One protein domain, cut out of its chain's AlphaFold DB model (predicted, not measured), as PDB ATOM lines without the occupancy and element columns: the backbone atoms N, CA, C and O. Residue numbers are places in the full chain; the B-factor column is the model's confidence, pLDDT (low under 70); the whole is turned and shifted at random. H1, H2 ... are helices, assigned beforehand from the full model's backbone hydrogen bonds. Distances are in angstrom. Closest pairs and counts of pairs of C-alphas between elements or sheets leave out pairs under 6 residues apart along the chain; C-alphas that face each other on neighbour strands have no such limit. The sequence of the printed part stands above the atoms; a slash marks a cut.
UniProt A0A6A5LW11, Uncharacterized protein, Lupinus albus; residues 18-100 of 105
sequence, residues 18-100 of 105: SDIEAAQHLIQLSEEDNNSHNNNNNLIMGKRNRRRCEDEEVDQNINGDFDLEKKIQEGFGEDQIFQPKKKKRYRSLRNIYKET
ATOM      1  N   SER A  18     -82.035  15.890 -50.850       91.94
ATOM      2  CA  SER A  18     -83.321  16.005 -50.153       91.94
ATOM      3  C   SER A  18     -83.466  15.008 -48.995       91.94
ATOM      4  O   SER A  18     -84.009  15.363 -47.950       91.94
ATOM      5  N   ASP A  19     -82.943  13.784 -49.130       93.81
ATOM      6  CA  ASP A  19     -82.961  12.800 -48.039       93.81
ATOM      7  C   ASP A  19     -82.072  13.245 -46.863       93.81
ATOM      8  O   ASP A  19     -82.387  12.974 -45.703       93.81
ATOM      9  N   ILE A  20     -80.970  13.948 -47.151       93.25
ATOM     10  CA  ILE A  20     -80.059  14.492 -46.135       93.25
ATOM     11  C   ILE A  20     -80.729  15.646 -45.382       93.25
ATOM     12  O   ILE A  20     -80.683  15.674 -44.153       93.25
ATOM     13  N   GLU A  21     -81.383  16.563 -46.098       95.31
ATOM     14  CA  GLU A  21     -82.142  17.668 -45.498       95.31
ATOM     15  C   GLU A  21     -83.283  17.145 -44.611       95.31
ATOM     16  O   GLU A  21     -83.420  17.544 -43.452       95.31
ATOM     17  N   ALA A  22     -84.042  16.158 -45.097       94.62
ATOM     18  CA  ALA A  22     -85.098  15.517 -44.319       94.62
ATOM     19  C   ALA A  22     -84.564  14.854 -43.036       94.62
ATOM     20  O   ALA A  22     -85.182  14.955 -41.972       94.62
ATOM     21  N   ALA A  23     -83.399  14.203 -43.108       93.38
ATOM     22  CA  ALA A  23     -82.765  13.595 -41.942       93.38
ATOM     23  C   ALA A  23     -82.330  14.637 -40.897       93.38
ATOM     24  O   ALA A  23     -82.481  14.396 -39.699       93.38
ATOM     25  N   GLN A  24     -81.838  15.804 -41.326       94.38
ATOM     26  CA  GLN A  24     -81.464  16.890 -40.412       94.38
ATOM     27  C   GLN A  24     -82.671  17.435 -39.643       94.38
ATOM     28  O   GLN A  24     -82.581  17.632 -38.430       94.38
ATOM     29  N   HIS A  25     -83.814  17.601 -40.308       93.06
ATOM     30  CA  HIS A  25     -85.046  18.025 -39.643       93.06
ATOM     31  C   HIS A  25     -85.536  17.013 -38.600       93.06
ATOM     32  O   HIS A  25     -85.977  17.407 -37.523       93.06
ATOM     33  N   LEU A  26     -85.418  15.708 -38.867       91.19
ATOM     34  CA  LEU A  26     -85.769  14.674 -37.884       91.19
ATOM     35  C   LEU A  26     -84.883  14.724 -36.630       91.19
ATOM     36  O   LEU A  26     -85.387  14.522 -35.527       91.19
ATOM     37  N   ILE A  27     -83.584  15.011 -36.789       89.00
ATOM     38  CA  ILE A  27     -82.659  15.188 -35.658       89.00
ATOM     39  C   ILE A  27     -83.075  16.401 -34.819       89.00
ATOM     40  O   ILE A  27     -83.226  16.266 -33.607       89.00
ATOM     41  N   GLN A  28     -83.345  17.544 -35.459       86.56
ATOM     42  CA  GLN A  28     -83.784  18.770 -34.774       86.56
ATOM     43  C   GLN A  28     -85.038  18.533 -33.919       86.56
ATOM     44  O   GLN A  28     -85.056  18.873 -32.739       86.56
ATOM     45  N   LEU A  29     -86.046  17.855 -34.476       82.38
ATOM     46  CA  LEU A  29     -87.285  17.540 -33.757       82.38
ATOM     47  C   LEU A  29     -87.078  16.588 -32.568       82.38
ATOM     48  O   LEU A  29     -87.883  16.589 -31.644       82.38
ATOM     49  N   SER A  30     -86.021  15.771 -32.579       77.25
ATOM     50  CA  SER A  30     -85.726  14.852 -31.472       77.25
ATOM     51  C   SER A  30     -85.081  15.534 -30.259       77.25
ATOM     52  O   SER A  30     -85.151  15.007 -29.150       77.25
ATOM     53  N   GLU A  31     -84.465  16.704 -30.448       67.88
ATOM     54  CA  GLU A  31     -83.764  17.437 -29.387       67.88
ATOM     55  C   GLU A  31     -84.670  18.448 -28.660       67.88
ATOM     56  O   GLU A  31     -84.373  18.837 -27.527       67.88
ATOM     57  N   GLU A  32     -85.801  18.820 -29.269       60.12
ATOM     58  CA  GLU A  32     -86.723  19.852 -28.771       60.12
ATOM     59  C   GLU A  32     -87.542  19.415 -27.527       60.12
ATOM     60  O   GLU A  32     -88.102  20.257 -26.827       60.12
ATOM     61  N   ASP A  33     -87.556  18.120 -27.179       61.50
ATOM     62  CA  ASP A  33     -88.302  17.569 -26.027       61.50
ATOM     63  C   ASP A  33     -87.519  17.570 -24.690       61.50
ATOM     64  O   ASP A  33     -88.017  17.098 -23.663       61.50
ATOM     65  N   ASN A  34     -86.298  18.119 -24.643       60.75
ATOM     66  CA  ASN A  34     -85.435  18.028 -23.453       60.75
ATOM     67  C   ASN A  34     -85.560  19.171 -22.432       60.75
ATOM     68  O   ASN A  34     -84.814  19.188 -21.450       60.75
ATOM     69  N   ASN A  35     -86.515  20.095 -22.575       60.88
ATOM     70  CA  ASN A  35     -86.739  21.134 -21.561       60.88
ATOM     71  C   ASN A  35     -87.912  20.816 -20.619       60.88
ATOM     72  O   ASN A  35     -88.880  21.564 -20.517       60.88
ATOM     73  N   SER A  36     -87.802  19.707 -19.886       57.06
ATOM     74  CA  SER A  36     -88.603  19.483 -18.680       57.06
ATOM     75  C   SER A  36     -87.704  19.013 -17.543       57.06
ATOM     76  O   SER A  36     -87.693  17.851 -17.142       57.06
ATOM     77  N   HIS A  37     -86.904  19.942 -17.018       52.44
ATOM     78  CA  HIS A  37     -86.307  19.777 -15.701       52.44
ATOM     79  C   HIS A  37     -87.144  20.553 -14.687       52.44
ATOM     80  O   HIS A  37     -86.889  21.716 -14.393       52.44
ATOM     81  N   ASN A  38     -88.159  19.891 -14.133       46.03
ATOM     82  CA  ASN A  38     -88.568  20.184 -12.769       46.03
ATOM     83  C   ASN A  38     -88.788  18.875 -12.020       46.03
ATOM     84  O   ASN A  38     -89.774  18.159 -12.195       46.03
ATOM     85  N   ASN A  39     -87.787  18.578 -11.199       51.38
ATOM     86  CA  ASN A  39     -87.764  17.527 -10.205       51.38
ATOM     87  C   ASN A  39     -89.052  17.539  -9.383       51.38
ATOM     88  O   ASN A  39     -89.297  18.490  -8.650       51.38
ATOM     89  N   ASN A  40     -89.819  16.455  -9.436       44.31
ATOM     90  CA  ASN A  40     -90.530  15.966  -8.265       44.31
ATOM     91  C   ASN A  40     -90.656  14.450  -8.364       44.31
ATOM     92  O   ASN A  40     -91.471  13.896  -9.098       44.31
ATOM     93  N   ASN A  41     -89.793  13.799  -7.589       52.44
ATOM     94  CA  ASN A  41     -89.904  12.411  -7.190       52.44
ATOM     95  C   ASN A  41     -91.345  12.106  -6.774       52.44
ATOM     96  O   ASN A  41     -91.788  12.573  -5.733       52.44
ATOM     97  N   ASN A  42     -92.052  11.280  -7.540       45.19
ATOM     98  CA  ASN A  42     -93.129  10.472  -6.988       45.19
ATOM     99  C   ASN A  42     -93.142   9.111  -7.670       45.19
ATOM    100  O   ASN A  42     -93.727   8.877  -8.725       45.19
ATOM    101  N   LEU A  43     -92.439   8.212  -6.992       51.56
ATOM    102  CA  LEU A  43     -92.526   6.772  -7.079       51.56
ATOM    103  C   LEU A  43     -94.003   6.334  -7.002       51.56
ATOM    104  O   LEU A  43     -94.539   6.127  -5.918       51.56
ATOM    105  N   ILE A  44     -94.684   6.179  -8.139       51.81
ATOM    106  CA  ILE A  44     -95.967   5.466  -8.191       51.81
ATOM    107  C   ILE A  44     -95.821   4.327  -9.187       51.81
ATOM    108  O   ILE A  44     -96.137   4.427 -10.372       51.81
ATOM    109  N   MET A  45     -95.319   3.217  -8.651       51.19
ATOM    110  CA  MET A  45     -95.478   1.891  -9.225       51.19
ATOM    111  C   MET A  45     -96.887   1.708  -9.809       51.19
ATOM    112  O   MET A  45     -97.893   1.888  -9.122       51.19
ATOM    113  N   GLY A  46     -96.943   1.242 -11.054       51.94
ATOM    114  CA  GLY A  46     -97.896   0.214 -11.459       51.94
ATOM    115  C   GLY A  46     -99.382   0.499 -11.240       51.94
ATOM    116  O   GLY A  46    -100.095  -0.387 -10.777       51.94
ATOM    117  N   LYS A  47     -99.904   1.654 -11.652       49.88
ATOM    118  CA  LYS A  47    -101.349   1.767 -11.911       49.88
ATOM    119  C   LYS A  47    -101.628   1.452 -13.375       49.88
ATOM    120  O   LYS A  47    -101.761   2.336 -14.214       49.88
ATOM    121  N   ARG A  48    -101.755   0.155 -13.678       53.31
ATOM    122  CA  ARG A  48    -102.533  -0.291 -14.844       53.31
ATOM    123  C   ARG A  48    -103.970   0.172 -14.618       53.31
ATOM    124  O   ARG A  48    -104.767  -0.553 -14.024       53.31
ATOM    125  N   ASN A  49    -104.288   1.383 -15.064       46.53
ATOM    126  CA  ASN A  49    -105.663   1.831 -15.214       46.53
ATOM    127  C   ASN A  49    -106.300   0.947 -16.289       46.53
ATOM    128  O   ASN A  49    -106.241   1.245 -17.480       46.53
ATOM    129  N   ARG A  50    -106.905  -0.170 -15.866       54.75
ATOM    130  CA  ARG A  50    -108.010  -0.758 -16.618       54.75
ATOM    131  C   ARG A  50    -109.087   0.314 -16.610       54.75
ATOM    132  O   ARG A  50    -109.811   0.435 -15.623       54.75
ATOM    133  N   ARG A  51    -109.130   1.134 -17.662       52.97
ATOM    134  CA  ARG A  51    -110.281   1.994 -17.910       52.97
ATOM    135  C   ARG A  51    -111.480   1.055 -17.931       52.97
ATOM    136  O   ARG A  51    -111.563   0.163 -18.773       52.97
ATOM    137  N   ARG A  52    -112.333   1.166 -16.910       45.75
ATOM    138  CA  ARG A  52    -113.698   0.667 -17.012       45.75
ATOM    139  C   ARG A  52    -114.260   1.326 -18.265       45.75
ATOM    140  O   ARG A  52    -114.029   2.514 -18.462       45.75
ATOM    141  N   CYS A  53    -114.928   0.548 -19.105       46.06
ATOM    142  CA  CYS A  53    -115.751   1.075 -20.180       46.06
ATOM    143  C   CYS A  53    -116.926   1.827 -19.541       46.06
ATOM    144  O   CYS A  53    -118.034   1.305 -19.465       46.06
ATOM    145  N   GLU A  54    -116.658   2.996 -18.972       45.47
ATOM    146  CA  GLU A  54    -117.647   4.050 -18.964       45.47
ATOM    147  C   GLU A  54    -117.639   4.615 -20.374       45.47
ATOM    148  O   GLU A  54    -116.586   4.859 -20.962       45.47
ATOM    149  N   ASP A  55    -118.841   4.659 -20.926       50.69
ATOM    150  CA  ASP A  55    -119.208   5.214 -22.213       50.69
ATOM    151  C   ASP A  55    -118.850   6.707 -22.185       50.69
ATOM    152  O   ASP A  55    -119.689   7.572 -21.950       50.69
ATOM    153  N   GLU A  56    -117.557   7.017 -22.310       47.66
ATOM    154  CA  GLU A  56    -117.106   8.327 -22.744       47.66
ATOM    155  C   GLU A  56    -117.669   8.457 -24.156       47.66
ATOM    156  O   GLU A  56    -117.066   7.996 -25.131       47.66
ATOM    157  N   GLU A  57    -118.880   9.013 -24.255       53.84
ATOM    158  CA  GLU A  57    -119.361   9.604 -25.489       53.84
ATOM    159  C   GLU A  57    -118.294  10.615 -25.890       53.84
ATOM    160  O   GLU A  57    -118.236  11.732 -25.382       53.84
ATOM    161  N   VAL A  58    -117.367  10.159 -26.734       51.19
ATOM    162  CA  VAL A  58    -116.386  11.006 -27.386       51.19
ATOM    163  C   VAL A  58    -117.222  12.071 -28.066       51.19
ATOM    164  O   VAL A  58    -117.949  11.749 -29.016       51.19
ATOM    165  N   ASP A  59    -117.156  13.291 -27.529       51.28
ATOM    166  CA  ASP A  59    -117.712  14.486 -28.140       51.28
ATOM    167  C   ASP A  59    -117.067  14.583 -29.520       51.28
ATOM    168  O   ASP A  59    -115.957  15.081 -29.701       51.28
ATOM    169  N   GLN A  60    -117.739  13.985 -30.503       52.09
ATOM    170  CA  GLN A  60    -117.470  14.152 -31.918       52.09
ATOM    171  C   GLN A  60    -117.991  15.537 -32.257       52.09
ATOM    172  O   GLN A  60    -118.963  15.676 -33.000       52.09
ATOM    173  N   ASN A  61    -117.385  16.557 -31.660       50.25
ATOM    174  CA  ASN A  61    -117.636  17.929 -32.012       50.25
ATOM    175  C   ASN A  61    -117.063  18.096 -33.424       50.25
ATOM    176  O   ASN A  61    -115.918  18.481 -33.632       50.25
ATOM    177  N   ILE A  62    -117.886  17.722 -34.407       55.38
ATOM    178  CA  ILE A  62    -117.647  17.777 -35.858       55.38
ATOM    179  C   ILE A  62    -117.326  19.216 -36.301       55.38
ATOM    180  O   ILE A  62    -116.844  19.452 -37.401       55.38
ATOM    181  N   ASN A  63    -117.537  20.187 -35.415       53.38
ATOM    182  CA  ASN A  63    -117.300  21.604 -35.632       53.38
ATOM    183  C   ASN A  63    -115.805  21.988 -35.671       53.38
ATOM    184  O   ASN A  63    -115.500  23.149 -35.929       53.38
ATOM    185  N   GLY A  64    -114.886  21.055 -35.386       55.09
ATOM    186  CA  GLY A  64    -113.462  21.344 -35.183       55.09
ATOM    187  C   GLY A  64    -112.492  20.942 -36.295       55.09
ATOM    188  O   GLY A  64    -111.296  21.078 -36.075       55.09
ATOM    189  N   ASP A  65    -112.948  20.445 -37.449       61.75
ATOM    190  CA  ASP A  65    -112.047  19.765 -38.402       61.75
ATOM    191  C   ASP A  65    -112.010  20.378 -39.812       61.75
ATOM    192  O   ASP A  65    -111.658  19.706 -40.778       61.75
ATOM    193  N   PHE A  66    -112.315  21.674 -39.949       65.19
ATOM    194  CA  PHE A  66    -112.176  22.386 -41.231       65.19
ATOM    195  C   PHE A  66    -110.756  22.259 -41.812       65.19
ATOM    196  O   PHE A  66    -110.579  22.034 -43.009       65.19
ATOM    197  N   ASP A  67    -109.733  22.342 -40.957       72.19
ATOM    198  CA  ASP A  67    -108.337  22.187 -41.373       72.19
ATOM    199  C   ASP A  67    -108.007  20.753 -41.808       72.19
ATOM    200  O   ASP A  67    -107.180  20.555 -42.701       72.19
ATOM    201  N   LEU A  68    -108.647  19.744 -41.211       76.75
ATOM    202  CA  LEU A  68    -108.484  18.353 -41.625       76.75
ATOM    203  C   LEU A  68    -109.198  18.089 -42.950       76.75
ATOM    204  O   LEU A  68    -108.614  17.468 -43.835       76.75
ATOM    205  N   GLU A  69    -110.420  18.593 -43.114       75.50
ATOM    206  CA  GLU A  69    -111.182  18.473 -44.358       75.50
ATOM    207  C   GLU A  69    -110.426  19.121 -45.524       75.50
ATOM    208  O   GLU A  69    -110.248  18.492 -46.569       75.50
ATOM    209  N   LYS A  70    -109.851  20.310 -45.306       80.12
ATOM    210  CA  LYS A  70    -109.008  20.994 -46.292       80.12
ATOM    211  C   LYS A  70    -107.745  20.199 -46.641       80.12
ATOM    212  O   LYS A  70    -107.416  20.072 -47.817       80.12
ATOM    213  N   LYS A  71    -107.053  19.630 -45.647       82.19
ATOM    214  CA  LYS A  71    -105.870  18.778 -45.876       82.19
ATOM    215  C   LYS A  71    -106.211  17.499 -46.641       82.19
ATOM    216  O   LYS A  71    -105.433  17.058 -47.483       82.19
ATOM    217  N   ILE A  72    -107.366  16.896 -46.359       78.62
ATOM    218  CA  ILE A  72    -107.842  15.707 -47.076       78.62
ATOM    219  C   ILE A  72    -108.190  16.076 -48.521       78.62
ATOM    220  O   ILE A  72    -107.759  15.382 -49.437       78.62
ATOM    221  N   GLN A  73    -108.897  17.184 -48.745       81.75
ATOM    222  CA  GLN A  73    -109.216  17.674 -50.087       81.75
ATOM    223  C   GLN A  73    -107.950  17.997 -50.897       81.75
ATOM    224  O   GLN A  73    -107.882  17.666 -52.077       81.75
ATOM    225  N   GLU A  74    -106.928  18.585 -50.273       82.25
ATOM    226  CA  GLU A  74    -105.638  18.864 -50.917       82.25
ATOM    227  C   GLU A  74    -104.895  17.577 -51.314       82.25
ATOM    228  O   GLU A  74    -104.379  17.477 -52.425       82.25
ATOM    229  N   GLY A  75    -104.867  16.570 -50.434       82.56
ATOM    230  CA  GLY A  75    -104.153  15.315 -50.685       82.56
ATOM    231  C   GLY A  75    -104.880  14.328 -51.606       82.56
ATOM    232  O   GLY A  75    -104.230  13.536 -52.289       82.56
ATOM    233  N   PHE A  76    -106.215  14.352 -51.624       81.75
ATOM    234  CA  PHE A  76    -107.044  13.328 -52.271       81.75
ATOM    235  C   PHE A  76    -108.001  13.886 -53.343       81.75
ATOM    236  O   PHE A  76    -108.592  13.112 -54.099       81.75
ATOM    237  N   GLY A  77    -108.130  15.206 -53.470       74.19
ATOM    238  CA  GLY A  77    -109.089  15.850 -54.369       74.19
ATOM    239  C   GLY A  77    -110.517  15.891 -53.808       74.19
ATOM    240  O   GLY A  77    -110.857  15.202 -52.845       74.19
ATOM    241  N   GLU A  78    -111.367  16.716 -54.425       71.38
ATOM    242  CA  GLU A  78    -112.746  16.997 -53.975       71.38
ATOM    243  C   GLU A  78    -113.655  15.762 -53.915       71.38
ATOM    244  O   GLU A  78    -114.516  15.666 -53.041       71.38
ATOM    245  N   ASP A  79    -113.424  14.773 -54.777       66.62
ATOM    246  CA  ASP A  79    -114.301  13.605 -54.918       66.62
ATOM    247  C   ASP A  79    -114.153  12.568 -53.785       66.62
ATOM    248  O   ASP A  79    -114.872  11.566 -53.756       66.62
ATOM    249  N   GLN A  80    -113.219  12.773 -52.846       60.81
ATOM    250  CA  GLN A  80    -112.871  11.793 -51.808       60.81
ATOM    251  C   GLN A  80    -113.365  12.141 -50.396       60.81
ATOM    252  O   GLN A  80    -113.042  11.419 -49.446       60.81
ATOM    253  N   ILE A  81    -114.203  13.170 -50.231       64.50
ATOM    254  CA  ILE A  81    -114.832  13.479 -48.935       64.50
ATOM    255  C   ILE A  81    -115.941  12.452 -48.659       64.50
ATOM    256  O   ILE A  81    -117.132  12.650 -48.908       64.50
ATOM    257  N   PHE A  82    -115.534  11.280 -48.177       67.94
ATOM    258  CA  PHE A  82    -116.442  10.197 -47.832       67.94
ATOM    259  C   PHE A  82    -117.231  10.593 -46.584       67.94
ATOM    260  O   PHE A  82    -116.684  10.618 -45.480       67.94
ATOM    261  N   GLN A  83    -118.527  10.882 -46.734       70.88
ATOM    262  CA  GLN A  83    -119.357  11.177 -45.569       70.88
ATOM    263  C   GLN A  83    -119.299  10.001 -44.585       70.88
ATOM    264  O   GLN A  83    -119.478   8.843 -45.001       70.88
ATOM    265  N   PRO A  84    -119.074  10.258 -43.283       70.06
ATOM    266  CA  PRO A  84    -119.053   9.199 -42.293       70.06
ATOM    267  C   PRO A  84    -120.391   8.463 -42.341       70.06
ATOM    268  O   PRO A  84    -121.452   9.005 -42.025       70.06
ATOM    269  N   LYS A  85    -120.355   7.198 -42.782       76.31
ATOM    270  CA  LYS A  85    -121.537   6.334 -42.781       76.31
ATOM    271  C   LYS A  85    -122.075   6.315 -41.357       76.31
ATOM    272  O   LYS A  85    -121.330   5.990 -40.431       76.31
ATOM    273  N   LYS A  86    -123.361   6.652 -41.192       80.00
ATOM    274  CA  LYS A  86    -124.049   6.640 -39.892       80.00
ATOM    275  C   LYS A  86    -123.629   5.390 -39.120       80.00
ATOM    276  O   LYS A  86    -123.808   4.276 -39.625       80.00
ATOM    277  N   LYS A  87    -123.054   5.576 -37.924       78.50
ATOM    278  CA  LYS A  87    -122.631   4.469 -37.058       78.50
ATOM    279  C   LYS A  87    -123.835   3.548 -36.870       78.50
ATOM    280  O   LYS A  87    -124.856   3.950 -36.310       78.50
ATOM    281  N   LYS A  88    -123.755   2.322 -37.394       78.31
ATOM    282  CA  LYS A  88    -124.793   1.318 -37.149       78.31
ATOM    283  C   LYS A  88    -124.782   1.040 -35.650       78.31
ATOM    284  O   LYS A  88    -123.770   0.591 -35.121       78.31
ATOM    285  N   ARG A  89    -125.887   1.328 -34.964       84.56
ATOM    286  CA  ARG A  89    -126.026   0.965 -33.550       84.56
ATOM    287  C   ARG A  89    -126.079  -0.555 -33.444       84.56
ATOM    288  O   ARG A  89    -126.879  -1.192 -34.132       84.56
ATOM    289  N   TYR A  90    -125.221  -1.125 -32.605       88.19
ATOM    290  CA  TYR A  90    -125.274  -2.548 -32.287       88.19
ATOM    291  C   TYR A  90    -126.588  -2.879 -31.568       88.19
ATOM    292  O   TYR A  90    -127.149  -2.050 -30.849       88.19
ATOM    293  N   ARG A  91    -127.105  -4.094 -31.780       88.19
ATOM    294  CA  ARG A  91    -128.288  -4.587 -31.059       88.19
ATOM    295  C   ARG A  91    -127.879  -5.019 -29.649       88.19
ATOM    296  O   ARG A  91    -126.791  -5.553 -29.461       88.19
ATOM    297  N   SER A  92    -128.758  -4.817 -28.665       91.81
ATOM    298  CA  SER A  92    -128.541  -5.337 -27.310       91.81
ATOM    299  C   SER A  92    -128.636  -6.867 -27.296       91.81
ATOM    300  O   SER A  92    -129.390  -7.449 -28.080       91.81
ATOM    301  N   LEU A  93    -127.941  -7.523 -26.360       92.25
ATOM    302  CA  LEU A  93    -128.053  -8.977 -26.171       92.25
ATOM    303  C   LEU A  93    -129.510  -9.407 -25.954       92.25
ATOM    304  O   LEU A  93    -129.949 -10.405 -26.514       92.25
ATOM    305  N   ARG A  94    -130.292  -8.615 -25.208       92.50
ATOM    306  CA  ARG A  94    -131.723  -8.868 -24.990       92.50
ATOM    307  C   ARG A  94    -132.521  -8.868 -26.295       92.50
ATOM    308  O   ARG A  94    -133.420  -9.690 -26.437       92.50
ATOM    309  N   ASN A  95    -132.220  -7.952 -27.218       92.19
ATOM    310  CA  ASN A  95    -132.887  -7.905 -28.520       92.19
ATOM    311  C   ASN A  95    -132.496  -9.119 -29.359       92.19
ATOM    312  O   ASN A  95    -133.378  -9.760 -29.912       92.19
ATOM    313  N   ILE A  96    -131.211  -9.486 -29.366       93.50
ATOM    314  CA  ILE A  96    -130.726 -10.680 -30.068       93.50
ATOM    315  C   ILE A  96    -131.474 -11.919 -29.564       93.50
ATOM    316  O   ILE A  96    -132.149 -12.560 -30.354       93.50
ATOM    317  N   TYR A  97    -131.481 -12.187 -28.254       91.62
ATOM    318  CA  TYR A  97    -132.171 -13.356 -27.689       91.62
ATOM    319  C   TYR A  97    -133.689 -13.382 -27.916       91.62
ATOM    320  O   TYR A  97    -134.284 -14.454 -27.904       91.62
ATOM    321  N   LYS A  98    -134.341 -12.224 -28.082       91.88
ATOM    322  CA  LYS A  98    -135.775 -12.161 -28.412       91.88
ATOM    323  C   LYS A  98    -136.051 -12.401 -29.893       91.88
ATOM    324  O   LYS A  98    -137.109 -12.912 -30.239       91.88
ATOM    325  N   GLU A  99    -135.146 -11.953 -30.753       94.12
ATOM    326  CA  GLU A  99    -135.301 -11.993 -32.207       94.12
ATOM    327  C   GLU A  99    -134.764 -13.297 -32.812       94.12
ATOM    328  O   GLU A  99    -135.164 -13.667 -33.916       94.12
ATOM    329  N   THR A 100    -133.869 -14.000 -32.112       92.44
ATOM    330  CA  THR A 100    -133.279 -15.260 -32.569       92.44
ATOM    331  C   THR A 100    -133.916 -16.468 -31.887       92.44
ATOM    332  O   THR A 100    -134.338 -16.421 -30.734       92.44
TER     333      THR A 100
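Overview. This is residues 18 to 100 of the 105 residues of an uncharacterized protein of Lupinus albus (UniProt A0A6A5LW11). With little regular structure, the printed part is an open, winding thread with three separate helices strung along it: residues 32 to 65 make a wide arch from H1 to H2, and residues 77 to 92 lead away to H3. It has 83 residues, and H1, H2 and H3, in that order, hold 32 of them; the class is all helix, with no named strand. The whole is extended, with a radius of gyration of the C-alphas of 23.2 A, and flat, spanning 61 by 50 by 25 A.

Along the chain. H1, residues 18 to 31, begins at C-alpha 18 (-83.321, 16.005, -50.153) and is 20.8 A long. H2, residues 66 to 76, is 15.2 A long. H3, residues 93 to 99, is 9.9 A long and ends at C-alpha 99 (-135.301, -11.993, -32.207).

Arrangement. H1, H2 and H3 are apart from one another. In H1, H2 and H3 every O i to N i+4 pair is within hydrogen-bond range.

Size, cuts and confidence. The two C-alphas farthest apart, those of Ile 20 and Lys 98, are 64.3 A apart. Residues 18 to 68 and 82 to 100 stand free. Both links are long, and the printed part has no cut. The model's pLDDT is under 70 at residues 31 to 66 and 79 to 82.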